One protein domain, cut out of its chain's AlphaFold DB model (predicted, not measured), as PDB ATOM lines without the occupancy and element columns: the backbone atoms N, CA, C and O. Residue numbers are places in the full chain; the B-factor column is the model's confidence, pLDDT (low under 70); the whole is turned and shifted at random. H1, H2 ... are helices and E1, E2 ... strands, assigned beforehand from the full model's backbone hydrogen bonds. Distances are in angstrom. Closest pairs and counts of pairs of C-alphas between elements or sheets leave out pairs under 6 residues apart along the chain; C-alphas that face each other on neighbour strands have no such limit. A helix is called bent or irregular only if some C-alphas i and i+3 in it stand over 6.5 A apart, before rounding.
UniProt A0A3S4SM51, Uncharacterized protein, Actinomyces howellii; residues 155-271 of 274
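Overview. This is residues 155 to 271 of the 274 residues of an uncharacterized protein of Actinomyces howellii (UniProt A0A3S4SM51). One twisted sheet folds over on itself at the long, bent strands E3 and E4, with E8, E7 and E6 making one wing and E5, E1, E10 and E9 the other. The wings are only partly face to face, and H1 covers part of the sheet by crossing E4. The printed part has 117 residues, with one named helix and ten named strands in the order H1, then E1 to E10. The branched sheet is mixed, and the class is mostly strand. The whole is compact, with a radius of gyration of the C-alphas of 13.0 A, and rounded, spanning 36 by 30 by 27 A.

Arrangement. H1, residues 155 to 165, is on the sheet at a height of 7.7 A, over E4, residues 209 to 221; their closest C-alphas are those of Asp 156 and Pro 217, 5.6 A apart. On the local plane H1 stands at 85 degrees to E4 and runs across the strands. Every O i to N i+4 pair in H1 is within hydrogen-bond range. E1, residues 170 to 175, has on one side antiparallel E5, residues 226 to 231, N 172 to O 229 at 2.9 A, and on the other parallel E10, residues 264 to 270, N 173 to O 267 at 2.8 A. E2, residues 186 to 190, E3, residues 193 to 204, E4 and E5 form a meander, each strand the antiparallel neighbour of the one before; the N to O pairs are 188 to 195 at 2.9 A, 203 to 211 at 2.8 A and 221 to 226 at 2.8 A. E6, residues 236 to 239, E7, residues 242 to 245, and E8, residues 250 to 255, form a second meander, with N 237 to O 244 at 2.8 A and N 245 to O 252 at 2.8 A. E8 is also antiparallel to E4, N 212 to O 251 at 2.8 A. E9, residues 257 to 261, forms a hairpin with E10, N 259 to O 266 at 2.8 A. The closest C-alphas of E7 and E10 are those of Leu 243 and Phe 267, 7.7 A apart.

Along the chain. H1 begins at C-alpha 155 (173.263, 138.908, 203.527) and measures 15.3 A. E3, 23.4 A, bends by 99 degrees at residue 198; E4, 22.6 A, bends by 112 degrees at residue 215. E10, 19.3 A, ends at C-alpha 270 (145.405, 136.088, 196.893).

Size, cuts and confidence. The two farthest C-alphas, those of Ser 189 and Asp 240, are 36.8 A apart. The printed part has no cut and no long link. Between E1 and E2, residues 182 to 183 pair antiparallel with residues 200 to 201 of E3. Mean pLDDT of the printed part is 93.1, with residues 177 to 179 under 70.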
ATOM      1  N   ALA A 155     173.655 138.327 204.810       95.56
ATOM      2  CA  ALA A 155     173.263 138.908 203.527       95.56
ATOM      3  C   ALA A 155     171.736 138.929 203.344       95.56
ATOM      4  O   ALA A 155     171.192 139.920 202.864       95.56
ATOM      5  N   ASP A 156     171.045 137.874 203.773       95.69
ATOM      6  CA  ASP A 156     169.586 137.784 203.697       95.69
ATOM      7  C   ASP A 156     168.918 138.729 204.707       95.69
ATOM      8  O   ASP A 156     167.976 139.444 204.363       95.69
ATOM      9  N   ILE A 157     169.452 138.832 205.926       96.56
ATOM     10  CA  ILE A 157     168.973 139.810 206.916       96.56
ATOM     11  C   ILE A 157     169.183 141.250 206.429       96.56
ATOM     12  O   ILE A 157     168.287 142.082 206.571       96.56
ATOM     13  N   ALA A 158     170.313 141.543 205.779       96.06
ATOM     14  CA  ALA A 158     170.577 142.864 205.213       96.06
ATOM     15  C   ALA A 158     169.554 143.262 204.136       96.06
ATOM     16  O   ALA A 158     169.199 144.435 204.046       96.06
ATOM     17  N   VAL A 159     169.040 142.308 203.351       94.69
ATOM     18  CA  VAL A 159     167.961 142.569 202.383       94.69
ATOM     19  C   VAL A 159     166.677 142.995 203.093       94.69
ATOM     20  O   VAL A 159     166.028 143.940 202.648       94.69
ATOM     21  N   ILE A 160     166.324 142.346 204.209       95.69
ATOM     22  CA  ILE A 160     165.161 142.735 205.019       95.69
ATOM     23  C   ILE A 160     165.361 144.136 205.607       95.69
ATOM     24  O   ILE A 160     164.481 144.983 205.475       95.69
ATOM     25  N   ASP A 161     166.533 144.416 206.179       96.25
ATOM     26  CA  ASP A 161     166.843 145.729 206.757       96.25
ATOM     27  C   ASP A 161     166.794 146.858 205.723       96.25
ATOM     28  O   ASP A 161     166.203 147.908 205.979       96.25
ATOM     29  N   GLN A 162     167.384 146.645 204.545       94.94
ATOM     30  CA  GLN A 162     167.350 147.610 203.446       94.94
ATOM     31  C   GLN A 162     165.918 147.848 202.973       94.94
ATOM     32  O   GLN A 162     165.491 148.994 202.841       94.94
ATOM     33  N   ALA A 163     165.162 146.767 202.774       94.12
ATOM     34  CA  ALA A 163     163.781 146.850 202.341       94.12
ATOM     35  C   ALA A 163     162.875 147.498 203.388       94.12
ATOM     36  O   ALA A 163     161.852 148.042 203.009       94.12
ATOM     37  N   GLU A 164     163.202 147.443 204.682       93.25
ATOM     38  CA  GLU A 164     162.473 148.146 205.742       93.25
ATOM     39  C   GLU A 164     162.823 149.633 205.800       93.25
ATOM     40  O   GLU A 164     161.909 150.452 205.916       93.25
ATOM     41  N   ALA A 165     164.106 149.977 205.679       94.44
ATOM     42  CA  ALA A 165     164.604 151.349 205.756       94.44
ATOM     43  C   ALA A 165     164.239 152.209 204.532       94.44
ATOM     44  O   ALA A 165     164.116 153.427 204.658       94.44
ATOM     45  N   ASP A 166     164.057 151.594 203.361       94.88
ATOM     46  CA  ASP A 166     163.706 152.277 202.117       94.88
ATOM     47  C   ASP A 166     162.225 152.068 201.758       94.88
ATOM     48  O   ASP A 166     161.791 150.979 201.376       94.88
ATOM     49  N   THR A 167     161.414 153.122 201.865       94.25
ATOM     50  CA  THR A 167     159.986 153.082 201.499       94.25
ATOM     51  C   THR A 167     159.749 153.045 199.987       94.25
ATOM     52  O   THR A 167     158.636 152.732 199.564       94.25
ATOM     53  N   SER A 168     160.775 153.291 199.161       93.62
ATOM     54  CA  SER A 168     160.688 153.122 197.706       93.62
ATOM     55  C   SER A 168     160.684 151.649 197.284       93.62
ATOM     56  O   SER A 168     160.122 151.304 196.243       93.62
ATOM     57  N   THR A 169     161.249 150.765 198.112       96.00
ATOM     58  CA  THR A 169     161.150 149.316 197.927       96.00
ATOM     59  C   THR A 169     159.719 148.878 198.214       96.00
ATOM     60  O   THR A 169     159.236 149.024 199.336       96.00
ATOM     61  N   ALA A 170     159.029 148.355 197.201       97.31
ATOM     62  CA  ALA A 170     157.655 147.883 197.338       97.31
ATOM     63  C   ALA A 170     157.609 146.495 197.984       97.31
ATOM     64  O   ALA A 170     158.606 145.774 197.996       97.31
ATOM     65  N   TYR A 171     156.441 146.098 198.483       97.88
ATOM     66  CA  TYR A 171     156.189 144.744 198.973       97.88
ATOM     67  C   TYR A 171     155.172 144.011 198.112       97.88
ATOM     68  O   TYR A 171     154.163 144.585 197.717       97.88
ATOM     69  N   LEU A 172     155.415 142.722 197.890       97.56
ATOM     70  CA  LEU A 172     154.373 141.754 197.568       97.56
ATOM     71  C   LEU A 172     153.950 141.070 198.867       97.56
ATOM     72  O   LEU A 172     154.789 140.492 199.555       97.56
ATOM     73  N   ARG A 173     152.663 141.141 199.196       96.75
ATOM     74  CA  ARG A 173     152.041 140.475 200.342       96.75
ATOM     75  C   ARG A 173     151.070 139.412 199.839       96.75
ATOM     76  O   ARG A 173     150.299 139.671 198.917       96.75
ATOM     77  N   THR A 174     151.085 138.231 200.445       94.56
ATOM     78  CA  THR A 174     150.073 137.204 200.174       94.56
ATOM     79  C   THR A 174     148.897 137.305 201.141       94.56
ATOM     80  O   THR A 174     149.057 137.693 202.296       94.56
ATOM     81  N   GLU A 175     147.719 136.919 200.665       91.44
ATOM     82  CA  GLU A 175     146.516 136.693 201.465       91.44
ATOM     83  C   GLU A 175     145.987 135.270 201.256       91.44
ATOM     84  O   GLU A 175     145.961 134.768 200.128       91.44
ATOM     85  N   GLY A 176     145.501 134.664 202.341       80.94
ATOM     86  CA  GLY A 176     144.874 133.341 202.355       80.94
ATOM     87  C   GLY A 176     145.758 132.251 202.964       80.94
ATOM     88  O   GLY A 176     146.980 132.290 202.862       80.94
ATOM     89  N   GLU A 177     145.117 131.254 203.572       67.25
ATOM     90  CA  GLU A 177     145.760 130.093 204.208       67.25
ATOM     91  C   GLU A 177     145.952 128.943 203.206       67.25
ATOM     92  O   GLU A 177     145.469 127.828 203.395       67.25
ATOM     93  N   ALA A 178     146.601 129.215 202.074       65.31
ATOM     94  CA  ALA A 178     146.939 128.145 201.142       65.31
ATOM     95  C   ALA A 178     148.156 127.365 201.652       65.31
ATOM     96  O   ALA A 178     149.131 127.961 202.114       65.31
ATOM     97  N   SER A 179     148.137 126.038 201.508       67.12
ATOM     98  CA  SER A 179     149.339 125.230 201.709       67.12
ATOM     99  C   SER A 179     150.343 125.562 200.602       67.12
ATOM    100  O   SER A 179     150.199 125.144 199.451       67.12
ATOM    101  N   VAL A 180     151.337 126.384 200.935       77.38
ATOM    102  CA  VAL A 180     152.425 126.730 200.024       77.38
ATOM    103  C   VAL A 180     153.538 125.709 200.202       77.38
ATOM    104  O   VAL A 180     154.108 125.577 201.283       77.38
ATOM    105  N   ASN A 181     153.895 125.025 199.115       82.44
ATOM    106  CA  ASN A 181     155.134 124.256 199.073       82.44
ATOM    107  C   ASN A 181     156.308 125.237 199.110       82.44
ATOM    108  O   ASN A 181     156.651 125.875 198.107       82.44
ATOM    109  N   LEU A 182     156.890 125.386 200.294       86.94
ATOM    110  CA  LEU A 182     157.967 126.318 200.571       86.94
ATOM    111  C   LEU A 182     159.185 125.544 201.067       86.94
ATOM    112  O   LEU A 182     159.097 124.761 202.007       86.94
ATOM    113  N   SER A 183     160.326 125.779 200.421       91.62
ATOM    114  CA  SER A 183     161.630 125.287 200.858       91.62
ATOM    115  C   SER A 183     162.486 126.475 201.277       91.62
ATOM    116  O   SER A 183     162.564 127.463 200.553       91.62
ATOM    117  N   HIS A 184     163.166 126.384 202.412       92.69
ATOM    118  CA  HIS A 184     164.070 127.419 202.922       92.69
ATOM    119  C   HIS A 184     165.249 126.765 203.643       92.69
ATOM    120  O   HIS A 184     165.115 125.651 204.152       92.69
ATOM    121  N   SER A 185     166.393 127.448 203.726       88.62
ATOM    122  CA  SER A 185     167.564 126.901 204.431       88.62
ATOM    123  C   SER A 185     167.581 127.204 205.930       88.62
ATOM    124  O   SER A 185     168.437 126.693 206.643       88.62
ATOM    125  N   GLY A 186     166.653 128.028 206.424       88.38
ATOM    126  CA  GLY A 186     166.541 128.332 207.845       88.38
ATOM    127  C   GLY A 186     165.373 129.257 208.169       88.38
ATOM    128  O   GLY A 186     164.877 129.982 207.302       88.38
ATOM    129  N   THR A 187     164.959 129.222 209.435       91.44
ATOM    130  CA  THR A 187     163.903 130.063 210.012       91.44
ATOM    131  C   THR A 187     164.462 130.824 211.209       91.44
ATOM    132  O   THR A 187     165.025 130.209 212.110       91.44
ATOM    133  N   TYR A 188     164.282 132.147 211.243       91.25
ATOM    134  CA  TYR A 188     164.826 133.008 212.300       91.25
ATOM    135  C   TYR A 188     163.778 133.959 212.845       91.25
ATOM    136  O   TYR A 188     162.983 134.528 212.098       91.25
ATOM    137  N   SER A 189     163.853 134.204 214.148       90.81
ATOM    138  CA  SER A 189     163.175 135.327 214.785       90.81
ATOM    139  C   SER A 189     164.055 136.571 214.670       90.81
ATOM    140  O   SER A 189     165.101 136.657 215.310       90.81
ATOM    141  N   TYR A 190     163.640 137.555 213.873       92.69
ATOM    142  CA  TYR A 190     164.373 138.803 213.662       92.69
ATOM    143  C   TYR A 190     163.455 140.014 213.839       92.69
ATOM    144  O   TYR A 190     162.440 140.138 213.158       92.69
ATOM    145  N   LYS A 191     163.786 140.913 214.779       92.00
ATOM    146  CA  LYS A 191     162.987 142.118 215.104       92.00
ATOM    147  C   LYS A 191     161.486 141.828 215.315       92.00
ATOM    148  O   LYS A 191     160.632 142.589 214.862       92.00
ATOM    149  N   GLY A 192     161.171 140.712 215.978       88.75
ATOM    150  CA  GLY A 192     159.793 140.275 216.240       88.75
ATOM    151  C   GLY A 192     159.063 139.672 215.033       88.75
ATOM    152  O   GLY A 192     157.848 139.532 215.081       88.75
ATOM    153  N   LYS A 193     159.782 139.337 213.956       90.31
ATOM    154  CA  LYS A 193     159.247 138.713 212.741       90.31
ATOM    155  C   LYS A 193     159.862 137.335 212.534       90.31
ATOM    156  O   LYS A 193     161.019 137.125 212.896       90.31
ATOM    157  N   THR A 194     159.126 136.438 211.891       94.06
ATOM    158  CA  THR A 194     159.677 135.178 211.388       94.06
ATOM    159  C   THR A 194     160.240 135.411 209.989       94.06
ATOM    160  O   THR A 194     159.528 135.877 209.102       94.06
ATOM    161  N   VAL A 195     161.517 135.106 209.780       95.50
ATOM    162  CA  VAL A 195     162.210 135.261 208.496       95.50
ATOM    163  C   VAL A 195     162.652 133.895 207.997       95.50
ATOM    164  O   VAL A 195     163.377 133.181 208.689       95.50
ATOM    165  N   PHE A 196     162.243 133.558 206.779       95.31
ATOM    166  CA  PHE A 196     162.759 132.416 206.035       95.31
ATOM    167  C   PHE A 196     163.884 132.888 205.124       95.31
ATOM    168  O   PHE A 196     163.687 133.809 204.328       95.31
ATOM    169  N   VAL A 197     165.065 132.283 205.240       95.44
ATOM    170  CA  VAL A 197     166.253 132.652 204.449       95.44
ATOM    171  C   VAL A 197     166.456 131.682 203.288       95.44
ATOM    172  O   VAL A 197     166.037 130.523 203.353       95.44
ATOM    173  N   GLN A 198     167.087 132.166 202.214       93.62
ATOM    174  CA  GLN A 198     167.309 131.412 200.973       93.62
ATOM    175  C   GLN A 198     166.061 130.629 200.519       93.62
ATOM    176  O   GLN A 198     166.112 129.421 200.291       93.62
ATOM    177  N   THR A 199     164.919 131.314 200.421       95.62
ATOM    178  CA  THR A 199     163.631 130.664 200.152       95.62
ATOM    179  C   THR A 199     163.458 130.331 198.669       95.62
ATOM    180  O   THR A 199     163.785 131.136 197.793       95.62
ATOM    181  N   PHE A 200     162.894 129.157 198.394       95.50
ATOM    182  CA  PHE A 200     162.488 128.666 197.083       95.50
ATOM    183  C   PHE A 200     161.017 128.263 197.132       95.50
ATOM    184  O   PHE A 200     160.626 127.374 197.891       95.50
ATOM    185  N   THR A 201     160.193 128.921 196.324       94.81
ATOM    186  CA  THR A 201     158.768 128.600 196.221       94.81
ATOM    187  C   THR A 201     158.174 129.151 194.926       94.81
ATOM    188  O   THR A 201     158.749 130.033 194.283       94.81
ATOM    189  N   GLU A 202     157.015 128.629 194.543       94.69
ATOM    190  CA  GLU A 202     156.150 129.212 193.526       94.69
ATOM    191  C   GLU A 202     154.795 129.526 194.168       94.69
ATOM    192  O   GLU A 202     154.024 128.628 194.511       94.69
ATOM    193  N   LEU A 203     154.505 130.816 194.324       93.81
ATOM    194  CA  LEU A 203     153.253 131.317 194.876       93.81
ATOM    195  C   LEU A 203     152.220 131.415 193.757       93.81
ATOM    196  O   LEU A 203     152.331 132.277 192.886       93.81
ATOM    197  N   LYS A 204     151.218 130.537 193.768       93.56
ATOM    198  CA  LYS A 204     150.145 130.529 192.764       93.56
ATOM    199  C   LYS A 204     149.007 131.451 193.189       93.56
ATOM    200  O   LYS A 204     148.510 131.337 194.309       93.56
ATOM    201  N   ALA A 205     148.592 132.346 192.296       92.75
ATOM    202  CA  ALA A 205     147.476 133.250 192.544       92.75
ATOM    203  C   ALA A 205     146.126 132.560 192.289       92.75
ATOM    204  O   ALA A 205     145.997 131.755 191.364       92.75
ATOM    205  N   ALA A 206     145.105 132.892 193.084       91.31
ATOM    206  CA  ALA A 206     143.756 132.323 192.969       91.31
ATOM    207  C   ALA A 206     143.058 132.659 191.639       91.31
ATOM    208  O   ALA A 206     142.227 131.898 191.153       91.31
ATOM    209  N   ASP A 207     143.396 133.801 191.053       90.00
ATOM    210  CA  ASP A 207     142.862 134.337 189.801       90.00
ATOM    211  C   ASP A 207     143.815 134.150 188.608       90.00
ATOM    212  O   ASP A 207     143.585 134.697 187.528       90.00
ATOM    213  N   GLY A 208     144.833 133.302 188.778       89.25
ATOM    214  CA  GLY A 208     145.766 132.907 187.732       89.25
ATOM    215  C   GLY A 208     147.092 133.667 187.764       89.25
ATOM    216  O   GLY A 208     147.192 134.806 188.213       89.25
ATOM    217  N   GLY A 209     148.127 132.998 187.256       95.12
ATOM    218  CA  GLY A 209     149.507 133.464 187.347       95.12
ATOM    219  C   GLY A 209     150.236 132.929 188.581       95.12
ATOM    220  O   GLY A 209     149.664 132.242 189.435       95.12
ATOM    221  N   SER A 210     151.531 133.213 188.651       95.62
ATOM    222  CA  SER A 210     152.373 132.819 189.775       95.62
ATOM    223  C   SER A 210     153.560 133.755 189.949       95.62
ATOM    224  O   SER A 210     153.994 134.424 189.008       95.62
ATOM    225  N   VAL A 211     154.086 133.797 191.173       96.81
ATOM    226  CA  VAL A 211     155.367 134.426 191.497       96.81
ATOM    227  C   VAL A 211     156.336 133.347 191.945       96.81
ATOM    228  O   VAL A 211     156.128 132.679 192.957       96.81
ATOM    229  N   LYS A 212     157.423 133.192 191.197       96.94
ATOM    230  CA  LYS A 212     158.547 132.344 191.563       96.94
ATOM    231  C   LYS A 212     159.510 133.127 192.442       96.94
ATOM    232  O   LYS A 212     159.946 134.220 192.082       96.94
ATOM    233  N   VAL A 213     159.892 132.521 193.556       96.75
ATOM    234  CA  VAL A 213     160.921 133.013 194.470       96.75
ATOM    235  C   VAL A 213     162.090 132.035 194.459       96.75
ATOM    236  O   VAL A 213     161.901 130.822 194.521       96.75
ATOM    237  N   SER A 214     163.307 132.548 194.313       95.94
ATOM    238  CA  SER A 214     164.544 131.772 194.210       95.94
ATOM    239  C   SER A 214     165.645 132.417 195.048       95.94
ATOM    240  O   SER A 214     166.160 133.480 194.705       95.94
ATOM    241  N   SER A 215     166.025 131.754 196.142       94.94
ATOM    242  CA  SER A 215     167.071 132.192 197.072       94.94
ATOM    243  C   SER A 215     166.901 133.641 197.568       94.94
ATOM    244  O   SER A 215     167.864 134.419 197.609       94.94
ATOM    245  N   GLN A 216     165.671 134.002 197.936       95.75
ATOM    246  CA  GLN A 216     165.307 135.311 198.484       95.75
ATOM    247  C   GLN A 216     164.764 135.137 199.910       95.75
ATOM    248  O   GLN A 216     164.017 134.184 200.151       95.75
ATOM    249  N   PRO A 217     165.092 136.029 200.858       96.81
ATOM    250  CA  PRO A 217     164.456 136.004 202.162       96.81
ATOM    251  C   PRO A 217     162.997 136.464 202.084       96.81
ATOM    252  O   PRO A 217     162.663 137.400 201.353       96.81
ATOM    253  N   ILE A 218     162.135 135.814 202.862       96.12
ATOM    254  CA  ILE A 218     160.707 136.122 202.978       96.12
ATOM    255  C   ILE A 218     160.380 136.346 204.451       96.12
ATOM    256  O   ILE A 218     160.839 135.599 205.316       96.12
ATOM    257  N   VAL A 219     159.560 137.353 204.739       96.06
ATOM    258  CA  VAL A 219     158.971 137.521 206.071       96.06
ATOM    259  C   VAL A 219     157.661 136.742 206.130       96.06
ATOM    260  O   VAL A 219     156.783 136.947 205.294       96.06
ATOM    261  N   SER A 220     157.532 135.864 207.118       92.50
ATOM    262  CA  SER A 220     156.328 135.089 207.403       92.50
ATOM    263  C   SER A 220     155.571 135.697 208.583       92.50
ATOM    264  O   SER A 220     156.172 136.089 209.587       92.50
ATOM    265  N   TYR A 221     154.248 135.751 208.459       88.19
ATOM    266  CA  TYR A 221     153.308 136.125 209.509       88.19
ATOM    267  C   TYR A 221     152.418 134.914 209.813       88.19
ATOM    268  O   TYR A 221     151.355 134.774 209.203       88.19
ATOM    269  N   PRO A 222     152.842 134.020 210.729       79.88
ATOM    270  CA  PRO A 222     152.141 132.764 210.998       79.88
ATOM    271  C   PRO A 222     150.670 132.953 211.377       79.88
ATOM    272  O   PRO A 222     149.828 132.190 210.919       79.88
ATOM    273  N   ASP A 223     150.353 134.011 212.131       80.81
ATOM    274  CA  ASP A 223     148.990 134.306 212.600       80.81
ATOM    275  C   ASP A 223     147.995 134.599 211.465       80.81
ATOM    276  O   ASP A 223     146.787 134.482 211.655       80.81
ATOM    277  N   THR A 224     148.486 135.019 210.297       82.00
ATOM    278  CA  THR A 224     147.654 135.363 209.133       82.00
ATOM    279  C   THR A 224     147.928 134.479 207.918       82.00
ATOM    280  O   THR A 224     147.278 134.649 206.887       82.00
ATOM    281  N   GLY A 225     148.922 133.588 207.999       83.31
ATOM    282  CA  GLY A 225     149.441 132.833 206.857       83.31
ATOM    283  C   GLY A 225     150.099 133.703 205.776       83.31
ATOM    284  O   GLY A 225     150.353 133.223 204.672       83.31
ATOM    285  N   ALA A 226     150.357 134.987 206.051       89.75
ATOM    286  CA  ALA A 226     150.859 135.915 205.045       89.75
ATOM    287  C   ALA A 226     152.381 135.830 204.886       89.75
ATOM    288  O   ALA A 226     153.139 135.782 205.855       89.75
ATOM    289  N   TYR A 227     152.827 135.931 203.639       94.19
ATOM    290  CA  TYR A 227     154.220 136.082 203.250       94.19
ATOM    291  C   TYR A 227     154.439 137.478 202.680       94.19
ATOM    292  O   TYR A 227     153.608 137.989 201.925       94.19
ATOM    293  N   VAL A 228     155.567 138.095 203.024       95.81
ATOM    294  CA  VAL A 228     155.980 139.398 202.501       95.81
ATOM    295  C   VAL A 228     157.338 139.279 201.824       95.81
ATOM    296  O   VAL A 228     158.318 138.832 202.422       95.81
ATOM    297  N   ILE A 229     157.379 139.713 200.565       96.88
ATOM    298  CA  ILE A 229     158.555 139.690 199.698       96.88
ATOM    299  C   ILE A 229     158.889 141.126 199.296       96.88
ATOM    300  O   ILE A 229     158.030 141.863 198.808       96.88
ATOM    301  N   ALA A 230     160.149 141.518 199.481       96.38
ATOM    302  CA  ALA A 230     160.650 142.806 199.026       96.38
ATOM    303  C   ALA A 230     160.825 142.833 197.501       96.38
ATOM    304  O   ALA A 230     161.446 141.938 196.928       96.38
ATOM    305  N   LEU A 231     160.312 143.884 196.864       96.12
ATOM    306  CA  LEU A 231     160.418 144.154 195.434       96.12
ATOM    307  C   LEU A 231     161.195 145.464 195.223       96.12
ATOM    308  O   LEU A 231     160.611 146.552 195.328       96.12
ATOM    309  N   PRO A 232     162.510 145.394 194.940       90.19
ATOM    310  CA  PRO A 232     163.323 146.576 194.672       90.19
ATOM    311  C   PRO A 232     162.749 147.432 193.538       90.19
ATOM    312  O   PRO A 232     162.163 146.912 192.583       90.19
ATOM    313  N   SER A 233     162.948 148.747 193.605       86.69
ATOM    314  CA  SER A 233     162.548 149.662 192.530       86.69
ATOM    315  C   SER A 233     163.099 149.210 191.171       86.69
ATOM    316  O   SER A 233     164.271 148.869 191.045       86.69
ATOM    317  N   GLY A 234     162.240 149.195 190.147       89.25
ATOM    318  CA  GLY A 234     162.593 148.742 188.795       89.25
ATOM    319  C   GLY A 234     162.508 147.229 188.564       89.25
ATOM    320  O   GLY A 234     162.628 146.801 187.422       89.25
ATOM    321  N   SER A 235     162.244 146.422 189.600       94.31
ATOM    322  CA  SER A 235     162.033 144.969 189.458       94.31
ATOM    323  C   SER A 235     160.599 144.579 189.086       94.31
ATOM    324  O   SER A 235     160.304 143.395 188.958       94.31
ATOM    325  N   TYR A 236     159.690 145.542 188.931       97.12
ATOM    326  CA  TYR A 236     158.287 145.267 188.643       97.12
ATOM    327  C   TYR A 236     157.629 146.375 187.820       97.12
ATOM    328  O   TYR A 236     158.067 147.526 187.803       97.12
ATOM    329  N   THR A 237     156.516 146.020 187.188       97.50
ATOM    330  CA  THR A 237     155.541 146.952 186.618       97.50
ATOM    331  C   THR A 237     154.148 146.573 187.104       97.50
ATOM    332  O   THR A 237     153.869 145.401 187.350       97.50
ATOM    333  N   TYR A 238     153.276 147.566 187.264       97.44
ATOM    334  CA  TYR A 238     151.887 147.342 187.643       97.44
ATOM    335  C   TYR A 238     150.969 148.097 186.686       97.44
ATOM    336  O   TYR A 238     151.090 149.314 186.528       97.44
ATOM    337  N   LYS A 239     150.086 147.363 186.006       97.06
ATOM    338  CA  LYS A 239     149.172 147.905 185.000       97.06
ATOM    339  C   LYS A 239     147.879 147.096 184.973       97.06
ATOM    340  O   LYS A 239     147.916 145.871 184.962       97.06
ATOM    341  N   ASP A 240     146.738 147.784 184.956       95.19
ATOM    342  CA  ASP A 240     145.405 147.178 184.805       95.19
ATOM    343  C   ASP A 240     145.133 146.014 185.794       95.19
ATOM    344  O   ASP A 240     144.554 144.976 185.452       95.19
ATOM    345  N   GLY A 241     145.587 146.177 187.044       95.94
ATOM    346  CA  GLY A 241     145.430 145.184 188.116       95.94
ATOM    347  C   GLY A 241     146.386 143.990 188.043       95.94
ATOM    348  O   GLY A 241     146.253 143.060 188.834       95.94
ATOM    349  N   THR A 242     147.323 143.980 187.095       97.75
ATOM    350  CA  THR A 242     148.354 142.948 186.955       97.75
ATOM    351  C   THR A 242     149.703 143.489 187.416       97.75
ATOM    352  O   THR A 242     150.152 144.538 186.949       97.75
ATOM    353  N   LEU A 243     150.352 142.757 188.320       98.31
ATOM    354  CA  LEU A 243     151.735 142.949 188.735       98.31
ATOM    355  C   LEU A 243     152.627 141.980 187.953       98.31
ATOM    356  O   LEU A 243     152.515 140.767 188.122       98.31
ATOM    357  N   THR A 244     153.541 142.516 187.150       98.31
ATOM    358  CA  THR A 244     154.580 141.745 186.457       98.31
ATOM    359  C   THR A 244     155.924 142.040 187.114       98.31
ATOM    360  O   THR A 244     156.347 143.195 187.161       98.31
ATOM    361  N   ILE A 245     156.600 141.009 187.614       98.31
ATOM    362  CA  ILE A 245     157.881 141.088 188.321       98.31
ATOM    363  C   ILE A 245     158.974 140.488 187.431       98.31
ATOM    364  O   ILE A 245     158.874 139.347 186.975       98.31
ATOM    365  N   THR A 246     160.039 141.250 187.208       94.56
ATOM    366  CA  THR A 246     161.193 140.887 186.383       94.56
ATOM    367  C   THR A 246     162.469 141.008 187.211       94.56
ATOM    368  O   THR A 246     163.103 142.063 187.254       94.56
ATOM    369  N   GLY A 247     162.849 139.927 187.884       93.75
ATOM    370  CA  GLY A 247     164.097 139.838 188.630       93.75
ATOM    371  C   GLY A 247     164.631 138.410 188.682       93.75
ATOM    372  O   GLY A 247     163.890 137.445 188.500       93.75
ATOM    373  N   ASP A 248     165.925 138.274 188.963       91.94
ATOM    374  CA  ASP A 248     166.591 136.964 188.991       91.94
ATOM    375  C   ASP A 248     166.123 136.099 190.171       91.94
ATOM    376  O   ASP A 248     166.012 134.878 190.064       91.94
ATOM    377  N   LYS A 249     165.829 136.743 191.308       94.69
ATOM    378  CA  LYS A 249     165.398 136.081 192.548       94.69
ATOM    379  C   LYS A 249     163.888 136.043 192.739       94.69
ATOM    380  O   LYS A 249     163.384 135.165 193.432       94.69
ATOM    381  N   VAL A 250     163.165 136.994 192.155       97.06
ATOM    382  CA  VAL A 250     161.704 137.064 192.215       97.06
ATOM    383  C   VAL A 250     161.213 137.429 190.828       97.06
ATOM    384  O   VAL A 250     161.631 138.443 190.274       97.06
ATOM    385  N   SER A 251     160.352 136.599 190.255       97.88
ATOM    386  CA  SER A 251     159.795 136.826 188.922       97.88
ATOM    387  C   SER A 251     158.413 136.218 188.792       97.88
ATOM    388  O   SER A 251     158.059 135.295 189.523       97.88
ATOM    389  N   GLY A 252     157.632 136.725 187.849       97.69
ATOM    390  CA  GLY A 252     156.324 136.173 187.536       97.69
ATOM    391  C   GLY A 252     155.298 137.247 187.242       97.69
ATOM    392  O   GLY A 252     155.614 138.432 187.152       97.69
ATOM    393  N   GLU A 253     154.059 136.816 187.088       98.00
ATOM    394  CA  GLU A 253     152.938 137.697 186.811       98.00
ATOM    395  C   GLU A 253     151.722 137.216 187.585       98.00
ATOM    396  O   GLU A 253     151.382 136.034 187.537       98.00
ATOM    397  N   VAL A 254     151.085 138.134 188.306       97.31
ATOM    398  CA  VAL A 254     149.895 137.860 189.115       97.31
ATOM    399  C   VAL A 254     148.948 139.044 189.085       97.31
ATOM    400  O   VAL A 254     149.354 140.197 188.907       97.31
ATOM    401  N   LYS A 255     147.669 138.779 189.321       96.94
ATOM    402  CA  LYS A 255     146.745 139.834 189.714       96.94
ATOM    403  C   LYS A 255     147.016 140.238 191.158       96.94
ATOM    404  O   LYS A 255     147.279 139.405 192.027       96.94
ATOM    405  N   ALA A 256     146.984 141.541 191.397       97.12
ATOM    406  CA  ALA A 256     147.215 142.102 192.714       97.12
ATOM    407  C   ALA A 256     146.432 143.400 192.898       97.12
ATOM    408  O   ALA A 256     146.095 144.083 191.932       97.12
ATOM    409  N   THR A 257     146.184 143.766 194.151       97.31
ATOM    410  CA  THR A 257     145.679 145.093 194.513       97.31
ATOM    411  C   THR A 257     146.823 145.956 195.033       97.31
ATOM    412  O   THR A 257     147.507 145.552 195.971       97.31
ATOM    413  N   GLU A 258     147.024 147.142 194.454       97.69
ATOM    414  CA  GLU A 258     147.966 148.142 194.976       97.69
ATOM    415  C   GLU A 258     147.341 148.910 196.148       97.69
ATOM    416  O   GLU A 258     146.209 149.389 196.081       97.69
ATOM    417  N   SER A 259     148.113 149.046 197.218       97.62
ATOM    418  CA  SER A 259     147.817 149.877 198.381       97.62
ATOM    419  C   SER A 259     149.087 150.582 198.855       97.62
ATOM    420  O   SER A 259     150.191 150.284 198.391       97.62
ATOM    421  N   THR A 260     148.932 151.514 199.794       96.62
ATOM    422  CA  THR A 260     150.057 152.199 200.434       96.62
ATOM    423  C   THR A 260     150.019 151.947 201.935       96.62
ATOM    424  O   THR A 260     149.009 152.215 202.580       96.62
ATOM    425  N   ASP A 261     151.134 151.486 202.490       93.44
ATOM    426  CA  ASP A 261     151.329 151.220 203.914       93.44
ATOM    427  C   ASP A 261     152.579 151.982 204.371       93.44
ATOM    428  O   ASP A 261     153.671 151.751 203.858       93.44
ATOM    429  N   ASN A 262     152.421 152.955 205.274       91.62
ATOM    430  CA  ASN A 262     153.520 153.799 205.769       91.62
ATOM    431  C   ASN A 262     154.387 154.438 204.660       91.62
ATOM    432  O   ASN A 262     155.609 154.526 204.764       91.62
ATOM    433  N   GLY A 263     153.749 154.878 203.570       92.44
ATOM    434  CA  GLY A 263     154.432 155.485 202.421       92.44
ATOM    435  C   GLY A 263     155.109 154.488 201.472       92.44
ATOM    436  O   GLY A 263     155.650 154.914 200.455       92.44
ATOM    437  N   ARG A 264     155.046 153.183 201.759       95.88
ATOM    438  CA  ARG A 264     155.507 152.098 200.887       95.88
ATOM    439  C   ARG A 264     154.357 151.548 200.053       95.88
ATOM    440  O   ARG A 264     153.253 151.353 200.556       95.88
ATOM    441  N   LYS A 265     154.634 151.232 198.788       97.56
ATOM    442  CA  LYS A 265     153.701 150.481 197.939       97.56
ATOM    443  C   LYS A 265     153.624 149.022 198.371       97.56
ATOM    444  O   LYS A 265     154.653 148.361 198.507       97.56
ATOM    445  N   VAL A 266     152.410 148.514 198.529       98.00
ATOM    446  CA  VAL A 266     152.134 147.113 198.845       98.00
ATOM    447  C   VAL A 266     151.173 146.559 197.805       98.00
ATOM    448  O   VAL A 266     150.049 147.040 197.665       98.00
ATOM    449  N   PHE A 267     151.628 145.542 197.085       98.12
ATOM    450  CA  PHE A 267     150.817 144.736 196.192       98.12
ATOM    451  C   PHE A 267     150.349 143.505 196.945       98.12
ATOM    452  O   PHE A 267     151.167 142.746 197.457       98.12
ATOM    453  N   THR A 268     149.043 143.297 196.997       97.38
ATOM    454  CA  THR A 268     148.470 142.134 197.669       97.38
ATOM    455  C   THR A 268     147.947 141.144 196.643       97.38
ATOM    456  O   THR A 268     147.102 141.507 195.824       97.38
ATOM    457  N   MET A 269     148.437 139.905 196.692       95.50
ATOM    458  CA  MET A 269     147.944 138.787 195.883       95.50
ATOM    459  C   MET A 269     147.187 137.783 196.756       95.50
ATOM    460  O   MET A 269     147.589 137.512 197.888       95.50
ATOM    461  N   LYS A 270     146.123 137.180 196.221       94.19
ATOM    462  CA  LYS A 270     145.405 136.088 196.893       94.19
ATOM    463  C   LYS A 270     145.973 134.749 196.458       94.19
ATOM    464  O   LYS A 270     146.074 134.498 195.259       94.19
ATOM    465  N   LEU A 271     146.324 133.891 197.408       92.62
ATOM    466  CA  LEU A 271     146.830 132.555 197.107       92.62
ATOM    467  C   LEU A 271     145.699 131.628 196.655       92.62
ATOM    468  O   LEU A 271     144.588 131.675 197.183       92.62
TER     469      LEU A 271